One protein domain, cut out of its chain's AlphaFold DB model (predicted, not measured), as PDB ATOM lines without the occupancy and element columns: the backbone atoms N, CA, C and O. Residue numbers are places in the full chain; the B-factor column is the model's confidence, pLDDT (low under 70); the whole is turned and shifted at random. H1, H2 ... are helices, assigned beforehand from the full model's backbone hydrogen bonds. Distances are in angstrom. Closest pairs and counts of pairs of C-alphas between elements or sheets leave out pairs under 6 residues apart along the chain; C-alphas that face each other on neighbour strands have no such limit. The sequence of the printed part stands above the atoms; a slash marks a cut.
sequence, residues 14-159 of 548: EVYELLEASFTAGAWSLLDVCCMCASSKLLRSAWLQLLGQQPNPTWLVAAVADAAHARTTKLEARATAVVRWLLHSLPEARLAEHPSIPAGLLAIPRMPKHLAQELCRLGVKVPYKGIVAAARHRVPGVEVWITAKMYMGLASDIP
ATOM      1  N   GLU A  14     -51.595 -71.317  52.225       81.12
ATOM      2  CA  GLU A  14     -52.941 -70.830  52.589       81.12
ATOM      3  C   GLU A  14     -53.481 -71.492  53.871       81.12
ATOM      4  O   GLU A  14     -54.107 -70.848  54.716       81.12
ATOM      5  N   VAL A  15     -53.240 -72.800  54.040       78.75
ATOM      6  CA  VAL A  15     -53.635 -73.527  55.255       78.75
ATOM      7  C   VAL A  15     -52.835 -73.037  56.459       78.75
ATOM      8  O   VAL A  15     -53.402 -72.890  57.539       78.75
ATOM      9  N   TYR A  16     -51.536 -72.782  56.293       82.25
ATOM     10  CA  TYR A  16     -50.693 -72.256  57.361       82.25
ATOM     11  C   TYR A  16     -51.136 -70.846  57.786       82.25
ATOM     12  O   TYR A  16     -51.363 -70.633  58.976       82.25
ATOM     13  N   GLU A  17     -51.366 -69.929  56.840       84.19
ATOM     14  CA  GLU A  17     -51.840 -68.563  57.124       84.19
ATOM     15  C   GLU A  17     -53.187 -68.561  57.863       84.19
ATOM     16  O   GLU A  17     -53.375 -67.832  58.840       84.19
ATOM     17  N   LEU A  18     -54.123 -69.426  57.452       82.50
ATOM     18  CA  LEU A  18     -55.416 -69.555  58.124       82.50
ATOM     19  C   LEU A  18     -55.263 -70.050  59.567       82.50
ATOM     20  O   LEU A  18     -55.969 -69.568  60.459       82.50
ATOM     21  N   LEU A  19     -54.372 -71.020  59.798       82.00
ATOM     22  CA  LEU A  19     -54.086 -71.554  61.130       82.00
ATOM     23  C   LEU A  19     -53.393 -70.516  62.016       82.00
ATOM     24  O   LEU A  19     -53.751 -70.390  63.185       82.00
ATOM     25  N   GLU A  20     -52.457 -69.745  61.470       82.75
ATOM     26  CA  GLU A  20     -51.771 -68.669  62.183       82.75
ATOM     27  C   GLU A  20     -52.740 -67.549  62.583       82.75
ATOM     28  O   GLU A  20     -52.792 -67.167  63.757       82.75
ATOM     29  N   ALA A  21     -53.574 -67.075  61.653       83.50
ATOM     30  CA  ALA A  21     -54.595 -66.063  61.932       83.50
ATOM     31  C   ALA A  21     -55.590 -66.548  63.000       83.50
ATOM     32  O   ALA A  21     -55.921 -65.833  63.947       83.50
ATOM     33  N   SER A  22     -56.014 -67.804  62.880       79.25
ATOM     34  CA  SER A  22     -56.901 -68.489  63.818       79.25
ATOM     35  C   SER A  22     -56.321 -68.635  65.228       79.25
ATOM     36  O   SER A  22     -57.017 -68.405  66.221       79.25
ATOM     37  N   PHE A  23     -55.048 -69.023  65.318       79.00
ATOM     38  CA  PHE A  23     -54.326 -69.171  66.576       79.00
ATOM     39  C   PHE A  23     -54.102 -67.811  67.242       79.00
ATOM     40  O   PHE A  23     -54.366 -67.659  68.433       79.00
ATOM     41  N   THR A  24     -53.711 -66.801  66.462       79.88
ATOM     42  CA  THR A  24     -53.509 -65.420  66.931       79.88
ATOM     43  C   THR A  24     -54.808 -64.798  67.448       79.88
ATOM     44  O   THR A  24     -54.797 -64.062  68.431       79.88
ATOM     45  N   ALA A  25     -55.946 -65.145  66.842       82.19
ATOM     46  CA  ALA A  25     -57.267 -64.727  67.305       82.19
ATOM     47  C   ALA A  25     -57.724 -65.426  68.604       82.19
ATOM     48  O   ALA A  25     -58.777 -65.080  69.137       82.19
ATOM     49  N   GLY A  26     -56.982 -66.424  69.105       78.69
ATOM     50  CA  GLY A  26     -57.373 -67.211  70.279       78.69
ATOM     51  C   GLY A  26     -58.664 -68.012  70.075       78.69
ATOM     52  O   GLY A  26     -59.330 -68.363  71.043       78.69
ATOM     53  N   ALA A  27     -59.044 -68.282  68.821       76.81
ATOM     54  CA  ALA A  27     -60.364 -68.810  68.473       76.81
ATOM     55  C   ALA A  27     -60.518 -70.330  68.689       76.81
ATOM     56  O   ALA A  27     -61.576 -70.883  68.397       76.81
ATOM     57  N   TRP A  28     -59.476 -71.016  69.168       73.69
ATOM     58  CA  TRP A  28     -59.402 -72.477  69.174       73.69
ATOM     59  C   TRP A  28     -59.156 -73.009  70.572       73.69
ATOM     60  O   TRP A  28     -58.194 -72.616  71.235       73.69
ATOM     61  N   SER A  29     -59.983 -73.969  70.990       76.50
ATOM     62  CA  SER A  29     -59.623 -74.806  72.126       76.50
ATOM     63  C   SER A  29     -58.571 -75.825  71.695       76.50
ATOM     64  O   SER A  29     -58.495 -76.241  70.533       76.50
ATOM     65  N   LEU A  30     -57.775 -76.297  72.647       71.00
ATOM     66  CA  LEU A  30     -56.797 -77.351  72.393       71.00
ATOM     67  C   LEU A  30     -57.444 -78.632  71.828       71.00
ATOM     68  O   LEU A  30     -56.845 -79.364  71.037       71.00
ATOM     69  N   LEU A  31     -58.688 -78.908  72.232       72.00
ATOM     70  CA  LEU A  31     -59.458 -80.038  71.719       72.00
ATOM     71  C   LEU A  31     -59.751 -79.895  70.223       72.00
ATOM     72  O   LEU A  31     -59.637 -80.889  69.504       72.00
ATOM     73  N   ASP A  32     -60.050 -78.686  69.749       82.31
ATOM     74  CA  ASP A  32     -60.309 -78.417  68.331       82.31
ATOM     75  C   ASP A  32     -59.047 -78.654  67.495       82.31
ATOM     76  O   ASP A  32     -59.086 -79.338  66.466       82.31
ATOM     77  N   VAL A  33     -57.898 -78.192  68.003       76.88
ATOM     78  CA  VAL A  33     -56.580 -78.433  67.393       76.88
ATOM     79  C   VAL A  33     -56.300 -79.928  67.262       76.88
ATOM     80  O   VAL A  33     -55.807 -80.390  66.231       76.88
ATOM     81  N   CYS A  34     -56.669 -80.727  68.259       72.75
ATOM     82  CA  CYS A  34     -56.441 -82.166  68.204       72.75
ATOM     83  C   CYS A  34     -57.425 -82.930  67.342       72.75
ATOM     84  O   CYS A  34     -57.013 -83.873  66.664       72.75
ATOM     85  N   CYS A  35     -58.689 -82.514  67.303       78.75
ATOM     86  CA  CYS A  35     -59.649 -83.044  66.346       78.75
ATOM     87  C   CYS A  35     -59.173 -82.813  64.903       78.75
ATOM     88  O   CYS A  35     -59.259 -83.726  64.081       78.75
ATOM     89  N   MET A  36     -58.576 -81.656  64.614       81.88
ATOM     90  CA  MET A  36     -57.957 -81.385  63.315       81.88
ATOM     91  C   MET A  36     -56.677 -82.180  63.051       81.88
ATOM     92  O   MET A  36     -56.497 -82.737  61.969       81.88
ATOM     93  N   CYS A  37     -55.765 -82.244  64.022       80.69
ATOM     94  CA  CYS A  37     -54.515 -82.987  63.850       80.69
ATOM     95  C   CYS A  37     -54.769 -84.491  63.647       80.69
ATOM     96  O   CYS A  37     -53.972 -85.174  63.004       80.69
ATOM     97  N   ALA A  38     -55.877 -85.011  64.185       81.00
ATOM     98  CA  ALA A  38     -56.321 -86.379  63.959       81.00
ATOM     99  C   ALA A  38     -56.957 -86.586  62.572       81.00
ATOM    100  O   ALA A  38     -56.861 -87.686  62.029       81.00
ATOM    101  N   SER A  39     -57.587 -85.559  61.992       85.12
ATOM    102  CA  SER A  39     -58.284 -85.668  60.706       85.12
ATOM    103  C   SER A  39     -57.363 -85.511  59.492       85.12
ATOM    104  O   SER A  39     -57.674 -86.042  58.427       85.12
ATOM    105  N   SER A  40     -56.216 -84.832  59.629       90.06
ATOM    106  CA  SER A  40     -55.288 -84.606  58.513       90.06
ATOM    107  C   SER A  40     -53.819 -84.584  58.937       90.06
ATOM    108  O   SER A  40     -53.402 -83.795  59.786       90.06
ATOM    109  N   LYS A  41     -52.993 -85.395  58.257       89.06
ATOM    110  CA  LYS A  41     -51.525 -85.370  58.407       89.06
ATOM    111  C   LYS A  41     -50.934 -84.007  58.044       89.06
ATOM    112  O   LYS A  41     -49.969 -83.596  58.679       89.06
ATOM    113  N   LEU A  42     -51.517 -83.326  57.051       88.44
ATOM    114  CA  LEU A  42     -51.057 -82.013  56.604       88.44
ATOM    115  C   LEU A  42     -51.303 -80.949  57.679       88.44
ATOM    116  O   LEU A  42     -50.379 -80.221  58.035       88.44
ATOM    117  N   LEU A  43     -52.518 -80.918  58.241       86.88
ATOM    118  CA  LEU A  43     -52.850 -80.008  59.342       86.88
ATOM    119  C   LEU A  43     -51.961 -80.285  60.547       86.88
ATOM    120  O   LEU A  43     -51.419 -79.357  61.130       86.88
ATOM    121  N   ARG A  44     -51.737 -81.563  60.872       88.44
ATOM    122  CA  ARG A  44     -50.834 -81.953  61.954       88.44
ATOM    123  C   ARG A  44     -49.416 -81.412  61.758       88.44
ATOM    124  O   ARG A  44     -48.850 -80.883  62.708       88.44
ATOM    125  N   SER A  45     -48.829 -81.549  60.566       89.25
ATOM    126  CA  SER A  45     -47.481 -81.023  60.308       89.25
ATOM    127  C   SER A  45     -47.434 -79.497  60.352       89.25
ATOM    128  O   SER A  45     -46.526 -78.955  60.974       89.25
ATOM    129  N   ALA A  46     -48.423 -78.819  59.757       88.38
ATOM    130  CA  ALA A  46     -48.499 -77.359  59.755       88.38
ATOM    131  C   ALA A  46     -48.631 -76.808  61.183       88.38
ATOM    132  O   ALA A  46     -47.923 -75.880  61.558       88.38
ATOM    133  N   TRP A  47     -49.453 -77.451  62.016       87.12
ATOM    134  CA  TRP A  47     -49.587 -77.107  63.429       87.12
ATOM    135  C   TRP A  47     -48.302 -77.296  64.218       87.12
ATOM    136  O   TRP A  47     -47.924 -76.412  64.976       87.12
ATOM    137  N   LEU A  48     -47.618 -78.431  64.063       88.75
ATOM    138  CA  LEU A  48     -46.360 -78.660  64.777       88.75
ATOM    139  C   LEU A  48     -45.292 -77.642  64.365       88.75
ATOM    140  O   LEU A  48     -44.560 -77.155  65.222       88.75
ATOM    141  N   GLN A  49     -45.246 -77.276  63.084       89.38
ATOM    142  CA  GLN A  49     -44.358 -76.228  62.595       89.38
ATOM    143  C   GLN A  49     -44.709 -74.861  63.199       89.38
ATOM    144  O   GLN A  49     -43.823 -74.197  63.730       89.38
ATOM    145  N   LEU A  50     -45.992 -74.480  63.186       88.56
ATOM    146  CA  LEU A  50     -46.471 -73.232  63.783       88.56
ATOM    147  C   LEU A  50     -46.124 -73.169  65.277       88.56
ATOM    148  O   LEU A  50     -45.544 -72.188  65.732       88.56
ATOM    149  N   LEU A  51     -46.414 -74.231  66.037       87.69
ATOM    150  CA  LEU A  51     -46.124 -74.307  67.473       87.69
ATOM    151  C   LEU A  51     -44.621 -74.291  67.774       87.69
ATOM    152  O   LEU A  51     -44.218 -73.701  68.774       87.69
ATOM    153  N   GLY A  52     -43.800 -74.913  66.924       86.31
ATOM    154  CA  GLY A  52     -42.342 -74.888  67.048       86.31
ATOM    155  C   GLY A  52     -41.732 -73.506  66.799       86.31
ATOM    156  O   GLY A  52     -40.656 -73.216  67.313       86.31
ATOM    157  N   GLN A  53     -42.423 -72.642  66.052       88.75
ATOM    158  CA  GLN A  53     -42.003 -71.264  65.784       88.75
ATOM    159  C   GLN A  53     -42.488 -70.270  66.848       88.75
ATOM    160  O   GLN A  53     -41.998 -69.141  66.891       88.75
ATOM    161  N   GLN A  54     -43.418 -70.665  67.726       85.75
ATOM    162  CA  GLN A  54     -43.903 -69.781  68.782       85.75
ATOM    163  C   GLN A  54     -42.826 -69.581  69.862       85.75
ATOM    164  O   GLN A  54     -42.410 -70.550  70.501       85.75
ATOM    165  N   PRO A  55     -42.412 -68.333  70.147       81.00
ATOM    166  CA  PRO A  55     -41.358 -68.055  71.121       81.00
ATOM    167  C   PRO A  55     -41.809 -68.285  72.569       81.00
ATOM    168  O   PRO A  55     -40.977 -68.441  73.456       81.00
ATOM    169  N   ASN A  56     -43.123 -68.285  72.827       86.38
ATOM    170  CA  ASN A  56     -43.681 -68.440  74.161       86.38
ATOM    171  C   ASN A  56     -44.604 -69.664  74.225       86.38
ATOM    172  O   ASN A  56     -45.638 -69.690  73.553       86.38
ATOM    173  N   PRO A  57     -44.303 -70.663  75.069       89.31
ATOM    174  CA  PRO A  57     -45.104 -71.874  75.160       89.31
ATOM    175  C   PRO A  57     -46.346 -71.707  76.062       89.31
ATOM    176  O   PRO A  57     -46.796 -72.658  76.700       89.31
ATOM    177  N   THR A  58     -46.936 -70.507  76.124       89.19
ATOM    178  CA  THR A  58     -48.193 -70.231  76.854       89.19
ATOM    179  C   THR A  58     -49.343 -71.110  76.382       89.19
ATOM    180  O   THR A  58     -50.180 -71.504  77.191       89.19
ATOM    181  N   TRP A  59     -49.351 -71.484  75.102       88.75
ATOM    182  CA  TRP A  59     -50.322 -72.422  74.542       88.75
ATOM    183  C   TRP A  59     -50.272 -73.794  75.226       88.75
ATOM    184  O   TRP A  59     -51.315 -74.412  75.417       88.75
ATOM    185  N   LEU A  60     -49.093 -74.259  75.659       91.31
ATOM    186  CA  LEU A  60     -48.951 -75.522  76.386       91.31
ATOM    187  C   LEU A  60     -49.494 -75.391  77.813       91.31
ATOM    188  O   LEU A  60     -50.100 -76.321  78.337       91.31
ATOM    189  N   VAL A  61     -49.315 -74.234  78.450       93.00
ATOM    190  CA  VAL A  61     -49.904 -73.969  79.770       93.00
ATOM    191  C   VAL A  61     -51.429 -73.944  79.675       93.00
ATOM    192  O   VAL A  61     -52.093 -74.584  80.487       93.00
ATOM    193  N   ALA A  62     -51.983 -73.286  78.652       91.00
ATOM    194  CA  ALA A  62     -53.420 -73.294  78.378       91.00
ATOM    195  C   ALA A  62     -53.934 -74.719  78.110       91.00
ATOM    196  O   ALA A  62     -54.925 -75.138  78.701       91.00
ATOM    197  N   ALA A  63     -53.192 -75.506  77.324       90.44
ATOM    198  CA  ALA A  63     -53.487 -76.909  77.053       90.44
ATOM    199  C   ALA A  63     -53.635 -77.747  78.333       90.44
ATOM    200  O   ALA A  63     -54.572 -78.531  78.497       90.44
ATOM    201  N   VAL A  64     -52.677 -77.585  79.249       93.50
ATOM    202  CA  VAL A  64     -52.679 -78.279  80.536       93.50
ATOM    203  C   VAL A  64     -53.795 -77.752  81.435       93.50
ATOM    204  O   VAL A  64     -54.413 -78.542  82.146       93.50
ATOM    205  N   ALA A  65     -54.090 -76.452  81.393       94.06
ATOM    206  CA  ALA A  65     -55.194 -75.870  82.145       94.06
ATOM    207  C   ALA A  65     -56.544 -76.437  81.683       94.06
ATOM    208  O   ALA A  65     -57.354 -76.812  82.529       94.06
ATOM    209  N   ASP A  66     -56.768 -76.580  80.377       90.25
ATOM    210  CA  ASP A  66     -57.972 -77.215  79.826       90.25
ATOM    211  C   ASP A  66     -58.101 -78.670  80.291       90.25
ATOM    212  O   ASP A  66     -59.185 -79.113  80.679       90.25
ATOM    213  N   ALA A  67     -56.985 -79.410  80.308       92.00
ATOM    214  CA  ALA A  67     -56.957 -80.777  80.815       92.00
ATOM    215  C   ALA A  67     -57.286 -80.843  82.315       92.00
ATOM    216  O   ALA A  67     -58.118 -81.653  82.719       92.00
ATOM    217  N   ALA A  68     -56.690 -79.964  83.124       93.44
ATOM    218  CA  ALA A  68     -56.893 -79.908  84.571       93.44
ATOM    219  C   ALA A  68     -58.328 -79.517  84.970       93.44
ATOM    220  O   ALA A  68     -58.832 -79.976  85.993       93.44
ATOM    221  N   HIS A  69     -58.997 -78.687  84.166       93.88
ATOM    222  CA  HIS A  69     -60.365 -78.222  84.417       93.88
ATOM    223  C   HIS A  69     -61.437 -79.017  83.663       93.88
ATOM    224  O   HIS A  69     -62.616 -78.638  83.663       93.88
ATOM    225  N   ALA A  70     -61.061 -80.116  83.010       92.50
ATOM    226  CA  ALA A  70     -61.997 -80.934  82.266       92.50
ATOM    227  C   ALA A  70     -63.112 -81.465  83.187       92.50
ATOM    228  O   ALA A  70     -62.879 -82.150  84.177       92.50
ATOM    229  N   ARG A  71     -64.371 -81.172  82.832       92.00
ATOM    230  CA  ARG A  71     -65.547 -81.495  83.667       92.00
ATOM    231  C   ARG A  71     -65.849 -82.989  83.784       92.00
ATOM    232  O   ARG A  71     -66.673 -83.383  84.603       92.00
ATOM    233  N   THR A  72     -65.262 -83.807  82.915       91.50
ATOM    234  CA  THR A  72     -65.485 -85.255  82.880       91.50
ATOM    235  C   THR A  72     -64.156 -85.972  82.729       91.50
ATOM    236  O   THR A  72     -63.284 -85.512  81.992       91.50
ATOM    237  N   THR A  73     -64.044 -87.150  83.336       90.94
ATOM    238  CA  THR A  73     -62.859 -88.017  83.235       90.94
ATOM    239  C   THR A  73     -62.521 -88.382  81.786       90.94
ATOM    240  O   THR A  73     -61.356 -88.506  81.419       90.94
ATOM    241  N   LYS A  74     -63.534 -88.506  80.915       90.38
ATOM    242  CA  LYS A  74     -63.341 -88.754  79.477       90.38
ATOM    243  C   LYS A  74     -62.687 -87.567  78.766       90.38
ATOM    244  O   LYS A  74     -61.822 -87.778  77.916       90.38
ATOM    245  N   LEU A  75     -63.113 -86.338  79.072       88.25
ATOM    246  CA  LEU A  75     -62.498 -85.127  78.516       88.25
ATOM    247  C   LEU A  75     -61.092 -84.922  79.077       88.25
ATOM    248  O   LEU A  75     -60.183 -84.642  78.305       88.25
ATOM    249  N   GLU A  76     -60.903 -85.152  80.375       90.62
ATOM    250  CA  GLU A  76     -59.601 -85.088  81.045       90.62
ATOM    251  C   GLU A  76     -58.600 -86.058  80.411       90.62
ATOM    252  O   GLU A  76     -57.500 -85.659  80.035       90.62
ATOM    253  N   ALA A  77     -58.994 -87.317  80.194       90.19
ATOM    254  CA  ALA A  77     -58.149 -88.319  79.548       90.19
ATOM    255  C   ALA A  77     -57.782 -87.930  78.107       90.19
ATOM    256  O   ALA A  77     -56.637 -88.114  77.688       90.19
ATOM    257  N   ARG A  78     -58.734 -87.369  77.346       88.75
ATOM    258  CA  ARG A  78     -58.482 -86.871  75.983       88.75
ATOM    259  C   ARG A  78     -57.513 -85.696  75.994       88.75
ATOM    260  O   ARG A  78     -56.507 -85.757  75.299       88.75
ATOM    261  N   ALA A  79     -57.774 -84.671  76.798       89.31
ATOM    262  CA  ALA A  79     -56.915 -83.497  76.908       89.31
ATOM    263  C   ALA A  79     -55.511 -83.865  77.428       89.31
ATOM    264  O   ALA A  79     -54.507 -83.401  76.899       89.31
ATOM    265  N   THR A  80     -55.411 -84.804  78.370       90.12
ATOM    266  CA  THR A  80     -54.127 -85.353  78.835       90.12
ATOM    267  C   THR A  80     -53.378 -86.079  77.715       90.12
ATOM    268  O   THR A  80     -52.169 -85.902  77.560       90.12
ATOM    269  N   ALA A  81     -54.072 -86.879  76.895       89.69
ATOM    270  CA  ALA A  81     -53.462 -87.540  75.740       89.69
ATOM    271  C   ALA A  81     -52.946 -86.528  74.706       89.69
ATOM    272  O   ALA A  81     -51.895 -86.752  74.105       89.69
ATOM    273  N   VAL A  82     -53.644 -85.404  74.544       87.38
ATOM    274  CA  VAL A  82     -53.194 -84.287  73.712       87.38
ATOM    275  C   VAL A  82     -51.925 -83.650  74.265       87.38
ATOM    276  O   VAL A  82     -50.950 -83.517  73.531       87.38
ATOM    277  N   VAL A  83     -51.906 -83.285  75.550       90.31
ATOM    278  CA  VAL A  83     -50.721 -82.707  76.204       90.31
ATOM    279  C   VAL A  83     -49.519 -83.636  76.038       90.31
ATOM    280  O   VAL A  83     -48.437 -83.198  75.645       90.31
ATOM    281  N   ARG A  84     -49.722 -84.944  76.252       90.44
ATOM    282  CA  ARG A  84     -48.702 -85.968  76.005       90.44
ATOM    283  C   ARG A  84     -48.231 -85.932  74.554       90.44
ATOM    284  O   ARG A  84     -47.029 -85.924  74.311       90.44
ATOM    285  N   TRP A  85     -49.154 -85.938  73.599       89.44
ATOM    286  CA  TRP A  85     -48.830 -85.917  72.176       89.44
ATOM    287  C   TRP A  85     -48.016 -84.674  71.783       89.44
ATOM    288  O   TRP A  85     -47.023 -84.818  71.072       89.44
ATOM    289  N   LEU A  86     -48.384 -83.492  72.285       87.06
ATOM    290  CA  LEU A  86     -47.681 -82.229  72.033       87.06
ATOM    291  C   LEU A  86     -46.243 -82.272  72.556       87.06
ATOM    292  O   LEU A  86     -45.312 -81.972  71.814       87.06
ATOM    293  N   LEU A  87     -46.055 -82.725  73.797       87.50
ATOM    294  CA  LEU A  87     -44.732 -82.833  74.415       87.50
ATOM    295  C   LEU A  87     -43.815 -83.838  73.700       87.50
ATOM    296  O   LEU A  87     -42.622 -83.586  73.578       87.50
ATOM    297  N   HIS A  88     -44.358 -84.946  73.186       89.44
ATOM    298  CA  HIS A  88     -43.571 -85.912  72.408       89.44
ATOM    299  C   HIS A  88     -43.298 -85.459  70.973       89.44
ATOM    300  O   HIS A  88     -42.306 -85.876  70.383       89.44
ATOM    301  N   SER A  89     -44.192 -84.661  70.387       87.56
ATOM    302  CA  SER A  89     -44.087 -84.260  68.980       87.56
ATOM    303  C   SER A  89     -43.185 -83.045  68.768       87.56
ATOM    304  O   SER A  89     -42.820 -82.777  67.628       87.56
ATOM    305  N   LEU A  90     -42.816 -82.327  69.837       86.06
ATOM    306  CA  LEU A  90     -41.963 -81.133  69.792       86.06
ATOM    307  C   LEU A  90     -40.739 -81.249  70.729       86.06
ATOM    308  O   LEU A  90     -40.549 -80.390  71.595       86.06
ATOM    309  N   PRO A  91     -39.889 -82.289  70.589       80.75
ATOM    310  CA  PRO A  91     -38.723 -82.459  71.458       80.75
ATOM    311  C   PRO A  91     -37.675 -81.353  71.248       80.75
ATOM    312  O   PRO A  91     -37.047 -80.902  72.204       80.75
ATOM    313  N   GLU A  92     -37.523 -80.872  70.012       73.25
ATOM    314  CA  GLU A  92     -36.537 -79.853  69.619       73.25
ATOM    315  C   GLU A  92     -36.804 -78.492  70.266       73.25
ATOM    316  O   GLU A  92     -35.870 -77.763  70.594       73.25
ATOM    317  N   ALA A  93     -38.074 -78.179  70.531       74.50
ATOM    318  CA  ALA A  93     -38.470 -76.933  71.173       74.50
ATOM    319  C   ALA A  93     -38.112 -76.892  72.671       74.50
ATOM    320  O   ALA A  93     -38.314 -75.862  73.313       74.50
ATOM    321  N   ARG A  94     -37.610 -78.005  73.245       84.31
ATOM    322  CA  ARG A  94     -37.233 -78.142  74.666       84.31
ATOM    323  C   ARG A  94     -38.272 -77.508  75.594       84.31
ATOM    324  O   ARG A  94     -37.933 -76.881  76.595       84.31
ATOM    325  N   LEU A  95     -39.557 -77.678  75.260       82.50
ATOM    326  CA  LEU A  95     -40.673 -76.994  75.925       82.50
ATOM    327  C   LEU A  95     -40.668 -77.258  77.433       82.50
ATOM    328  O   LEU A  95     -40.933 -76.361  78.225       82.50
ATOM    329  N   ALA A  96     -40.290 -78.475  77.831       82.75
ATOM    330  CA  ALA A  96     -40.169 -78.881  79.228       82.75
ATOM    331  C   ALA A  96     -39.096 -78.109  80.023       82.75
ATOM    332  O   ALA A  96     -39.156 -78.065  81.253       82.75
ATOM    333  N   GLU A  97     -38.126 -77.508  79.337       87.31
ATOM    334  CA  GLU A  97     -37.019 -76.751  79.921       87.31
ATOM    335  C   GLU A  97     -37.244 -75.238  79.873       87.31
ATOM    336  O   GLU A  97     -36.499 -74.482  80.500       87.31
ATOM    337  N   HIS A  98     -38.267 -74.782  79.149       90.88
ATOM    338  CA  HIS A  98     -38.544 -73.363  79.022       90.88
ATOM    339  C   HIS A  98     -38.931 -72.767  80.391       90.88
ATOM    340  O   HIS A  98     -39.853 -73.269  81.044       90.88
ATOM    341  N   PRO A  99     -38.291 -71.673  80.847       89.31
ATOM    342  CA  PRO A  99     -38.451 -71.170  82.215       89.31
ATOM    343  C   PRO A  99     -39.869 -70.674  82.539       89.31
ATOM    344  O   PRO A  99     -40.260 -70.677  83.706       89.31
ATOM    345  N   SER A 100     -40.665 -70.282  81.535       93.12
ATOM    346  CA  SER A 100     -42.063 -69.869  81.750       93.12
ATOM    347  C   SER A 100     -43.016 -71.038  82.017       93.12
ATOM    348  O   SER A 100     -44.069 -70.828  82.622       93.12
ATOM    349  N   ILE A 101     -42.661 -72.266  81.615       94.25
ATOM    350  CA  ILE A 101     -43.547 -73.427  81.742       94.25
ATOM    351  C   ILE A 101     -43.793 -73.791  83.207       94.25
ATOM    352  O   ILE A 101     -44.960 -73.827  83.595       94.25
ATOM    353  N   PRO A 102     -42.774 -73.985  84.068       95.31
ATOM    354  CA  PRO A 102     -43.015 -74.288  85.477       95.31
ATOM    355  C   PRO A 102     -43.884 -73.243  86.181       95.31
ATOM    356  O   PRO A 102     -44.792 -73.613  86.919       95.31
ATOM    357  N   ALA A 103     -43.644 -71.951  85.928       95.06
ATOM    358  CA  ALA A 103     -44.425 -70.869  86.524       95.06
ATOM    359  C   ALA A 103     -45.888 -70.889  86.052       95.06
ATOM    360  O   ALA A 103     -46.797 -70.811  86.876       95.06
ATOM    361  N   GLY A 104     -46.121 -71.059  84.747       96.00
ATOM    362  CA  GLY A 104     -47.467 -71.159  84.190       96.00
ATOM    363  C   GLY A 104     -48.224 -72.389  84.693       96.00
ATOM    364  O   GLY A 104     -49.380 -72.282  85.087       96.00
ATOM    365  N   LEU A 105     -47.563 -73.545  84.758       96.38
ATOM    366  CA  LEU A 105     -48.149 -74.783  85.278       96.38
ATOM    367  C   LEU A 105     -48.505 -74.686  86.765       96.38
ATOM    368  O   LEU A 105     -49.530 -75.213  87.193       96.38
ATOM    369  N   LEU A 106     -47.669 -74.005  87.548       97.00
ATOM    370  CA  LEU A 106     -47.913 -73.749  88.963       97.00
ATOM    371  C   LEU A 106     -49.043 -72.755  89.223       97.00
ATOM    372  O   LEU A 106     -49.571 -72.753  90.329       97.00
ATOM    373  N   ALA A 107     -49.416 -71.940  88.237       96.81
ATOM    374  CA  ALA A 107     -50.568 -71.048  88.318       96.81
ATOM    375  C   ALA A 107     -51.904 -71.775  88.074       96.81
ATOM    376  O   ALA A 107     -52.962 -71.200  88.330       96.81
ATOM    377  N   ILE A 108     -51.880 -73.029  87.601       96.56
ATOM    378  CA  ILE A 108     -53.088 -73.818  87.343       96.56
ATOM    379  C   ILE A 108     -53.617 -74.379  88.675       96.56
ATOM    380  O   ILE A 108     -52.967 -75.235  89.285       96.56
ATOM    381  N   PRO A 109     -54.798 -73.938  89.142       96.25
ATOM    382  CA  PRO A 109     -55.369 -74.421  90.390       96.25
ATOM    383  C   PRO A 109     -55.787 -75.892  90.274       96.25
ATOM    384  O   PRO A 109     -56.290 -76.329  89.244       96.25
ATOM    385  N   ARG A 110     -55.662 -76.643  91.374       94.12
ATOM    386  CA  ARG A 110     -56.179 -78.019  91.519       94.12
ATOM    387  C   ARG A 110     -55.664 -78.998  90.455       94.12
ATOM    388  O   ARG A 110     -56.403 -79.876  90.019       94.12
ATOM    389  N   MET A 111     -54.397 -78.863  90.071       96.38
ATOM    390  CA  MET A 111     -53.735 -79.758  89.121       96.38
ATOM    391  C   MET A 111     -53.985 -81.244  89.462       96.38
ATOM    392  O   MET A 111     -53.636 -81.673  90.567       96.38
ATOM    393  N   PRO A 112     -54.538 -82.060  88.545       95.00
ATOM    394  CA  PRO A 112     -54.700 -83.488  88.778       95.00
ATOM    395  C   PRO A 112     -53.355 -84.186  89.000       95.00
ATOM    396  O   PRO A 112     -52.391 -83.986  88.259       95.00
ATOM    397  N   LYS A 113     -53.294 -85.070  90.004       94.06
ATOM    398  CA  LYS A 113     -52.052 -85.764  90.384       94.06
ATOM    399  C   LYS A 113     -51.417 -86.539  89.232       94.06
ATOM    400  O   LYS A 113     -50.208 -86.460  89.039       94.06
ATOM    401  N   HIS A 114     -52.220 -87.281  88.475       94.25
ATOM    402  CA  HIS A 114     -51.725 -88.087  87.361       94.25
ATOM    403  C   HIS A 114     -51.187 -87.216  86.218       94.25
ATOM    404  O   HIS A 114     -50.195 -87.582  85.596       94.25
ATOM    405  N   LEU A 115     -51.792 -86.047  85.977       95.00
ATOM    406  CA  LEU A 115     -51.326 -85.101  84.967       95.00
ATOM    407  C   LEU A 115     -49.986 -84.480  85.378       95.00
ATOM    408  O   LEU A 115     -49.050 -84.479  84.585       95.00
ATOM    409  N   ALA A 116     -49.840 -84.053  86.636       96.62
ATOM    410  CA  ALA A 116     -48.557 -83.572  87.156       96.62
ATOM    411  C   ALA A 116     -47.457 -84.649  87.099       96.62
ATOM    412  O   ALA A 116     -46.323 -84.354  86.718       96.62
ATOM    413  N   GLN A 117     -47.782 -85.903  87.441       95.31
ATOM    414  CA  GLN A 117     -46.859 -87.040  87.317       95.31
ATOM    415  C   GLN A 117     -46.421 -87.260  85.871       95.31
ATOM    416  O   GLN A 117     -45.235 -87.464  85.620       95.31
ATOM    417  N   GLU A 118     -47.359 -87.195  84.930       94.31
ATOM    418  CA  GLU A 118     -47.056 -87.358  83.514       94.31
ATOM    419  C   GLU A 118     -46.169 -86.222  82.996       94.31
ATOM    420  O   GLU A 118     -45.171 -86.488  82.336       94.31
ATOM    421  N   LEU A 119     -46.449 -84.970  83.364       95.06
ATOM    422  CA  LEU A 119     -45.597 -83.829  83.015       95.06
ATOM    423  C   LEU A 119     -44.173 -83.994  83.572       95.06
ATOM    424  O   LEU A 119     -43.203 -83.770  82.850       95.06
ATOM    425  N   CYS A 120     -44.032 -84.463  84.818       95.25
ATOM    426  CA  CYS A 120     -42.722 -84.772  85.401       95.25
ATOM    427  C   CYS A 120     -42.004 -85.900  84.642       95.25
ATOM    428  O   CYS A 120     -40.806 -85.795  84.381       95.25
ATOM    429  N   ARG A 121     -42.724 -86.965  84.256       94.00
ATOM    430  CA  ARG A 121     -42.184 -88.072  83.446       94.00
ATOM    431  C   ARG A 121     -41.688 -87.584  82.083       94.00
ATOM    432  O   ARG A 121     -40.685 -88.087  81.591       94.00
ATOM    433  N   LEU A 122     -42.361 -86.590  81.506       91.25
ATOM    434  CA  LEU A 122     -41.985 -85.951  80.242       91.25
ATOM    435  C   LEU A 122     -40.867 -84.907  80.395       91.25
ATOM    436  O   LEU A 122     -40.574 -84.173  79.456       91.25
ATOM    437  N   GLY A 123     -40.223 -84.847  81.563       92.44
ATOM    438  CA  GLY A 123     -39.037 -84.032  81.801       92.44
ATOM    439  C   GLY A 123     -39.323 -82.610  82.274       92.44
ATOM    440  O   GLY A 123     -38.371 -81.851  82.461       92.44
ATOM    441  N   VAL A 124     -40.587 -82.234  82.510       93.56
ATOM    442  CA  VAL A 124     -40.920 -80.917  83.071       93.56
ATOM    443  C   VAL A 124     -40.401 -80.835  84.504       93.56
ATOM    444  O   VAL A 124     -40.816 -81.595  85.384       93.56
ATOM    445  N   LYS A 125     -39.499 -79.885  84.758       94.81
ATOM    446  CA  LYS A 125     -38.897 -79.671  86.081       94.81
ATOM    447  C   LYS A 125     -39.562 -78.496  86.781       94.81
ATOM    448  O   LYS A 125     -39.314 -77.344  86.445       94.81
ATOM    449  N   VAL A 126     -40.363 -78.785  87.803       96.25
ATOM    450  CA  VAL A 126     -40.953 -77.754  88.668       96.25
ATOM    451  C   VAL A 126     -40.107 -77.618  89.940       96.25
ATOM    452  O   VAL A 126     -40.107 -78.543  90.756       96.25
ATOM    453  N   PRO A 127     -39.337 -76.531  90.128       96.44
ATOM    454  CA  PRO A 127     -38.476 -76.373  91.300       96.44
ATOM    455  C   PRO A 127     -39.306 -76.175  92.575       96.44
ATOM    456  O   PRO A 127     -40.324 -75.484  92.548       96.44
ATOM    457  N   TYR A 128     -38.850 -76.720  93.707       96.75
ATOM    458  CA  TYR A 128     -39.541 -76.621  95.000       96.75
ATOM    459  C   TYR A 128     -39.834 -75.170  95.403       96.75
ATOM    460  O   TYR A 128     -40.962 -74.847  95.767       96.75
ATOM    461  N   LYS A 129     -38.863 -74.267  95.213       96.56
ATOM    462  CA  LYS A 129     -39.033 -72.822  95.445       96.56
ATOM    463  C   LYS A 129     -40.202 -72.227  94.650       96.56
ATOM    464  O   LYS A 129     -40.902 -71.355  95.153       96.56
ATOM    465  N   GLY A 130     -40.432 -72.708  93.425       97.12
ATOM    466  CA  GLY A 130     -41.580 -72.307  92.612       97.12
ATOM    467  C   GLY A 130     -42.898 -72.801  93.204       97.12
ATOM    468  O   GLY A 130     -43.847 -72.029  93.297       97.12
ATOM    469  N   ILE A 131     -42.943 -74.058  93.664       97.38
ATOM    470  CA  ILE A 131     -44.128 -74.648  94.312       97.38
ATOM    471  C   ILE A 131     -44.514 -73.836  95.554       97.38
ATOM    472  O   ILE A 131     -45.670 -73.448  95.707       97.38
ATOM    473  N   VAL A 132     -43.539 -73.532  96.414       96.31
ATOM    474  CA  VAL A 132     -43.732 -72.699  97.608       96.31
ATOM    475  C   VAL A 132     -44.203 -71.298  97.233       96.31
ATOM    476  O   VAL A 132     -45.160 -70.799  97.819       96.31
ATOM    477  N   ALA A 133     -43.573 -70.661  96.242       96.44
ATOM    478  CA  ALA A 133     -44.002 -69.346  95.780       96.44
ATOM    479  C   ALA A 133     -45.465 -69.379  95.317       96.44
ATOM    480  O   ALA A 133     -46.249 -68.532  95.730       96.44
ATOM    481  N   ALA A 134     -45.874 -70.380  94.537       96.44
ATOM    482  CA  ALA A 134     -47.267 -70.543  94.121       96.44
ATOM    483  C   ALA A 134     -48.215 -70.805  95.308       96.44
ATOM    484  O   ALA A 134     -49.332 -70.285  95.332       96.44
ATOM    485  N   ALA A 135     -47.756 -71.533  96.335       95.38
ATOM    486  CA  ALA A 135     -48.502 -71.725  97.577       95.38
ATOM    487  C   ALA A 135     -48.741 -70.399  98.319       95.38
ATOM    488  O   ALA A 135     -49.853 -70.140  98.779       95.38
ATOM    489  N   ARG A 136     -47.721 -69.534  98.384       94.19
ATOM    490  CA  ARG A 136     -47.816 -68.181  98.959       94.19
ATOM    491  C   ARG A 136     -48.764 -67.284  98.159       94.19
ATOM    492  O   ARG A 136     -49.561 -66.565  98.748       94.19
ATOM    493  N   HIS A 137     -48.787 -67.430  96.832       95.56
ATOM    494  CA  HIS A 137     -49.790 -66.812  95.948       95.56
ATOM    495  C   HIS A 137     -51.163 -67.513  95.986       95.56
ATOM    496  O   HIS A 137     -52.021 -67.250  95.144       95.56
ATOM    497  N   ARG A 138     -51.399 -68.393  96.969       94.94
ATOM    498  CA  ARG A 138     -52.690 -69.037  97.259       94.94
ATOM    499  C   ARG A 138     -53.224 -69.936  96.141       94.94
ATOM    500  O   ARG A 138     -54.425 -70.219  96.110       94.94
ATOM    501  N   VAL A 139     -52.367 -70.425  95.239       95.94
ATOM    502  CA  VAL A 139     -52.798 -71.315  94.148       95.94
ATOM    503  C   VAL A 139     -53.121 -72.703  94.713       95.94
ATOM    504  O   VAL A 139     -52.210 -73.389  95.166       95.94
ATOM    505  N   PRO A 140     -54.388 -73.146  94.743       93.56
ATOM    506  CA  PRO A 140     -54.769 -74.384  95.420       93.56
ATOM    507  C   PRO A 140     -54.149 -75.609  94.760       93.56
ATOM    508  O   PRO A 140     -54.119 -75.699  93.534       93.56
ATOM    509  N   GLY A 141     -53.787 -76.611  95.559       93.12
ATOM    510  CA  GLY A 141     -53.413 -77.925  95.030       93.12
ATOM    511  C   GLY A 141     -51.980 -78.015  94.497       93.12
ATOM    512  O   GLY A 141     -51.636 -79.000  93.847       93.12
ATOM    513  N   VAL A 142     -51.131 -77.013  94.742       96.12
ATOM    514  CA  VAL A 142     -49.723 -77.007  94.297       96.12
ATOM    515  C   VAL A 142     -48.905 -78.156  94.884       96.12
ATOM    516  O   VAL A 142     -47.917 -78.597  94.302       96.12
ATOM    517  N   GLU A 143     -49.331 -78.708  96.009       94.69
ATOM    518  CA  GLU A 143     -48.671 -79.819  96.667       94.69
ATOM    519  C   GLU A 143     -48.754 -81.144  95.892       94.69
ATOM    520  O   GLU A 143     -47.957 -82.059  96.120       94.69
ATOM    521  N   VAL A 144     -49.646 -81.236  94.900       95.25
ATOM    522  CA  VAL A 144     -49.631 -82.330  93.922       95.25
ATOM    523  C   VAL A 144     -48.260 -82.452  93.252       95.25
ATOM    524  O   VAL A 144     -47.777 -83.573  93.081       95.25
ATOM    525  N   TRP A 145     -47.589 -81.336  92.957       96.81
ATOM    526  CA  TRP A 145     -46.257 -81.340  92.350       96.81
ATOM    527  C   TRP A 145     -45.196 -81.967  93.260       96.81
ATOM    528  O   TRP A 145     -44.321 -82.682  92.774       96.81
ATOM    529  N   ILE A 146     -45.306 -81.781  94.578       96.19
ATOM    530  CA  ILE A 146     -44.426 -82.428  95.565       96.19
ATOM    531  C   ILE A 146     -44.620 -83.942  95.491       96.19
ATOM    532  O   ILE A 146     -43.656 -84.685  95.296       96.19
ATOM    533  N   THR A 147     -45.874 -84.402  95.552       94.75
ATOM    534  CA  THR A 147     -46.181 -85.840  95.492       94.75
ATOM    535  C   THR A 147     -45.774 -86.475  94.159       94.75
ATOM    536  O   THR A 147     -45.288 -87.607  94.139       94.75
ATOM    537  N   ALA A 148     -45.926 -85.752  93.045       95.38
ATOM    538  CA  ALA A 148     -45.527 -86.202  91.718       95.38
ATOM    539  C   ALA A 148     -44.003 -86.361  91.612       95.38
ATOM    540  O   ALA A 148     -43.527 -87.420  91.204       95.38
ATOM    541  N   LYS A 149     -43.237 -85.355  92.055       95.62
ATOM    542  CA  LYS A 149     -41.767 -85.406  92.065       95.62
ATOM    543  C   LYS A 149     -41.230 -86.517  92.955       95.62
ATOM    544  O   LYS A 149     -40.301 -87.211  92.551       95.62
ATOM    545  N   MET A 150     -41.816 -86.712  94.136       94.62
ATOM    546  CA  MET A 150     -41.436 -87.803  95.038       94.62
ATOM    547  C   MET A 150     -41.674 -89.172  94.399       94.62
ATOM    548  O   MET A 150     -40.777 -90.008  94.415       94.62
ATOM    549  N   TYR A 151     -42.837 -89.371  93.776       94.56
ATOM    550  CA  TYR A 151     -43.168 -90.618  93.084       94.56
ATOM    551  C   TYR A 151     -42.230 -90.912  91.897       94.56
ATOM    552  O   TYR A 151     -41.952 -92.071  91.607       94.56
ATOM    553  N   MET A 152     -41.703 -89.874  91.239       94.12
ATOM    554  CA  MET A 152     -40.744 -89.996  90.132       94.12
ATOM    555  C   MET A 152     -39.273 -90.082  90.578       94.12
ATOM    556  O   MET A 152     -38.390 -90.177  89.730       94.12
ATOM    557  N   GLY A 153     -38.969 -89.990  91.879       93.94
ATOM    558  CA  GLY A 153     -37.583 -89.912  92.359       93.94
ATOM    559  C   GLY A 153     -36.863 -88.597  92.011       93.94
ATOM    560  O   GLY A 153     -35.647 -88.508  92.140       93.94
ATOM    561  N   LEU A 154     -37.598 -87.554  91.608       92.19
ATOM    562  CA  LEU A 154     -37.080 -86.236  91.197       92.19
ATOM    563  C   LEU A 154     -37.110 -85.198  92.333       92.19
ATOM    564  O   LEU A 154     -37.125 -83.992  92.098       92.19
ATOM    565  N   ALA A 155     -37.177 -85.653  93.580       92.00
ATOM    566  CA  ALA A 155     -37.381 -84.810  94.756       92.00
ATOM    567  C   ALA A 155     -36.070 -84.320  95.400       92.00
ATOM    568  O   ALA A 155     -36.046 -84.067  96.603       92.00
ATOM    569  N   SER A 156     -34.956 -84.230  94.669       94.31
ATOM    570  CA  SER A 156     -33.651 -83.877  95.258       94.31
ATOM    571  C   SER A 156     -33.638 -82.491  95.916       94.31
ATOM    572  O   SER A 156     -33.012 -82.330  96.959       94.31
ATOM    573  N   ASP A 157     -34.394 -81.536  95.375       95.88
ATOM    574  CA  ASP A 157     -34.543 -80.157  95.857       95.88
ATOM    575  C   ASP A 157     -35.641 -79.966  96.922       95.88
ATOM    576  O   ASP A 157     -35.846 -78.850  97.389       95.88
ATOM    577  N   ILE A 158     -36.369 -81.025  97.298       95.06
ATOM    578  CA  ILE A 158     -37.446 -80.950  98.297       95.06
ATOM    579  C   ILE A 158     -36.863 -81.212  99.702       95.06
ATOM    580  O   ILE A 158     -36.235 -82.269  99.898       95.06
ATOM    581  N   PRO A 159     -37.088 -80.318 100.689       94.50
ATOM    582  CA  PRO A 159     -36.629 -80.500 102.066       94.50
ATOM    583  C   PRO A 159     -37.109 -81.816 102.690       94.50
ATOM    584  O   PRO A 159     -38.187 -82.324 102.368       94.50
TER     585      PRO A 159
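This is residues 14 to 159 of the 548 residues of an uncharacterized protein of Tetradesmus obliquus (UniProt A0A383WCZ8). The domain is an elongated pile of helices in successive layers: the helical hairpin H4 and H5 is in the middle, H1, H2 and H3 are at one end of the pile, and H6 and H7 come next towards the other end, which the helical hairpin H8 and H9 closes. H2 crosses H5, H6 packs side by side on H4, and H9 packs crosswise on H7. The 146 printed residues include nine named helices, H1 to H9 in order along the chain, with no named strand; the class is all helix. The whole is compact, with a radius of gyration of the C-alphas of 15.5 A, and spans 53 by 31 by 26 A.

The longest helix, H5, covers residues 73 to 89 and measures 23.9 A, from C-alpha 73 at (-62.859, -88.017, 83.235). Before it come H1, residues 14 to 24, beginning at C-alpha 14 at (-52.941, -70.830, 52.589); H2, residues 30 to 39; H3, residues 41 to 53, 18.5 A long; and H4, residues 58 to 68, 15.1 A long. After it come H6, residues 100 to 106; H7, residues 113 to 121; H8, residues 128 to 136; and H9, residues 143 to 151, ending at C-alpha 151 at (-43.168, -90.618, 93.084).

H5 and H4 form a hairpin and touch at a shallow tilt of 29 degrees, opposite ways; their closest C-alphas, those of Ala 79 and Ala 67, are 4.8 A apart. H5 touches H2 with residues 79 to 82 alone, closest at the C-alphas of Ala 79 and Leu 31, 6.7 A apart. H2 and H3 touch only at the corner, closest at the C-alphas of Cys 37 and Arg 44, 4.3 A apart. H3 touches H1 at a steep tilt of 50 degrees, with the C-alphas of Ala 46 and Tyr 16 closest at 6.0 A. Towards the other end, H4 touches H6 at a shallow tilt of 19 degrees, the same way, closest at the C-alphas of Val 61 and Gly 104, 5.8 A apart. H5 and H7 only just touch, with 3 pairs of C-alphas within 8 A; Thr 80 and Leu 115 have the closest C-alphas, 6.7 A apart. H7 touches H9 at a steep tilt of 52 degrees, with the C-alphas of Gln 117 and Ala 148 closest at 4.7 A. H8 touches H6, closest at the C-alphas of Ala 134 and Leu 106, 6.1 A apart, and forms a hairpin with H9 at a shallow tilt of 21 degrees. H6 and H7 are apart. In H1 to H9 every O i to N i+4 pair is within hydrogen-bond range.

The two C-alphas farthest apart, those of Glu 14 and Pro 159, are 53.0 A apart. The printed part has no cut and no long link. Its mean pLDDT is 89.6, and no printed residue is under 70.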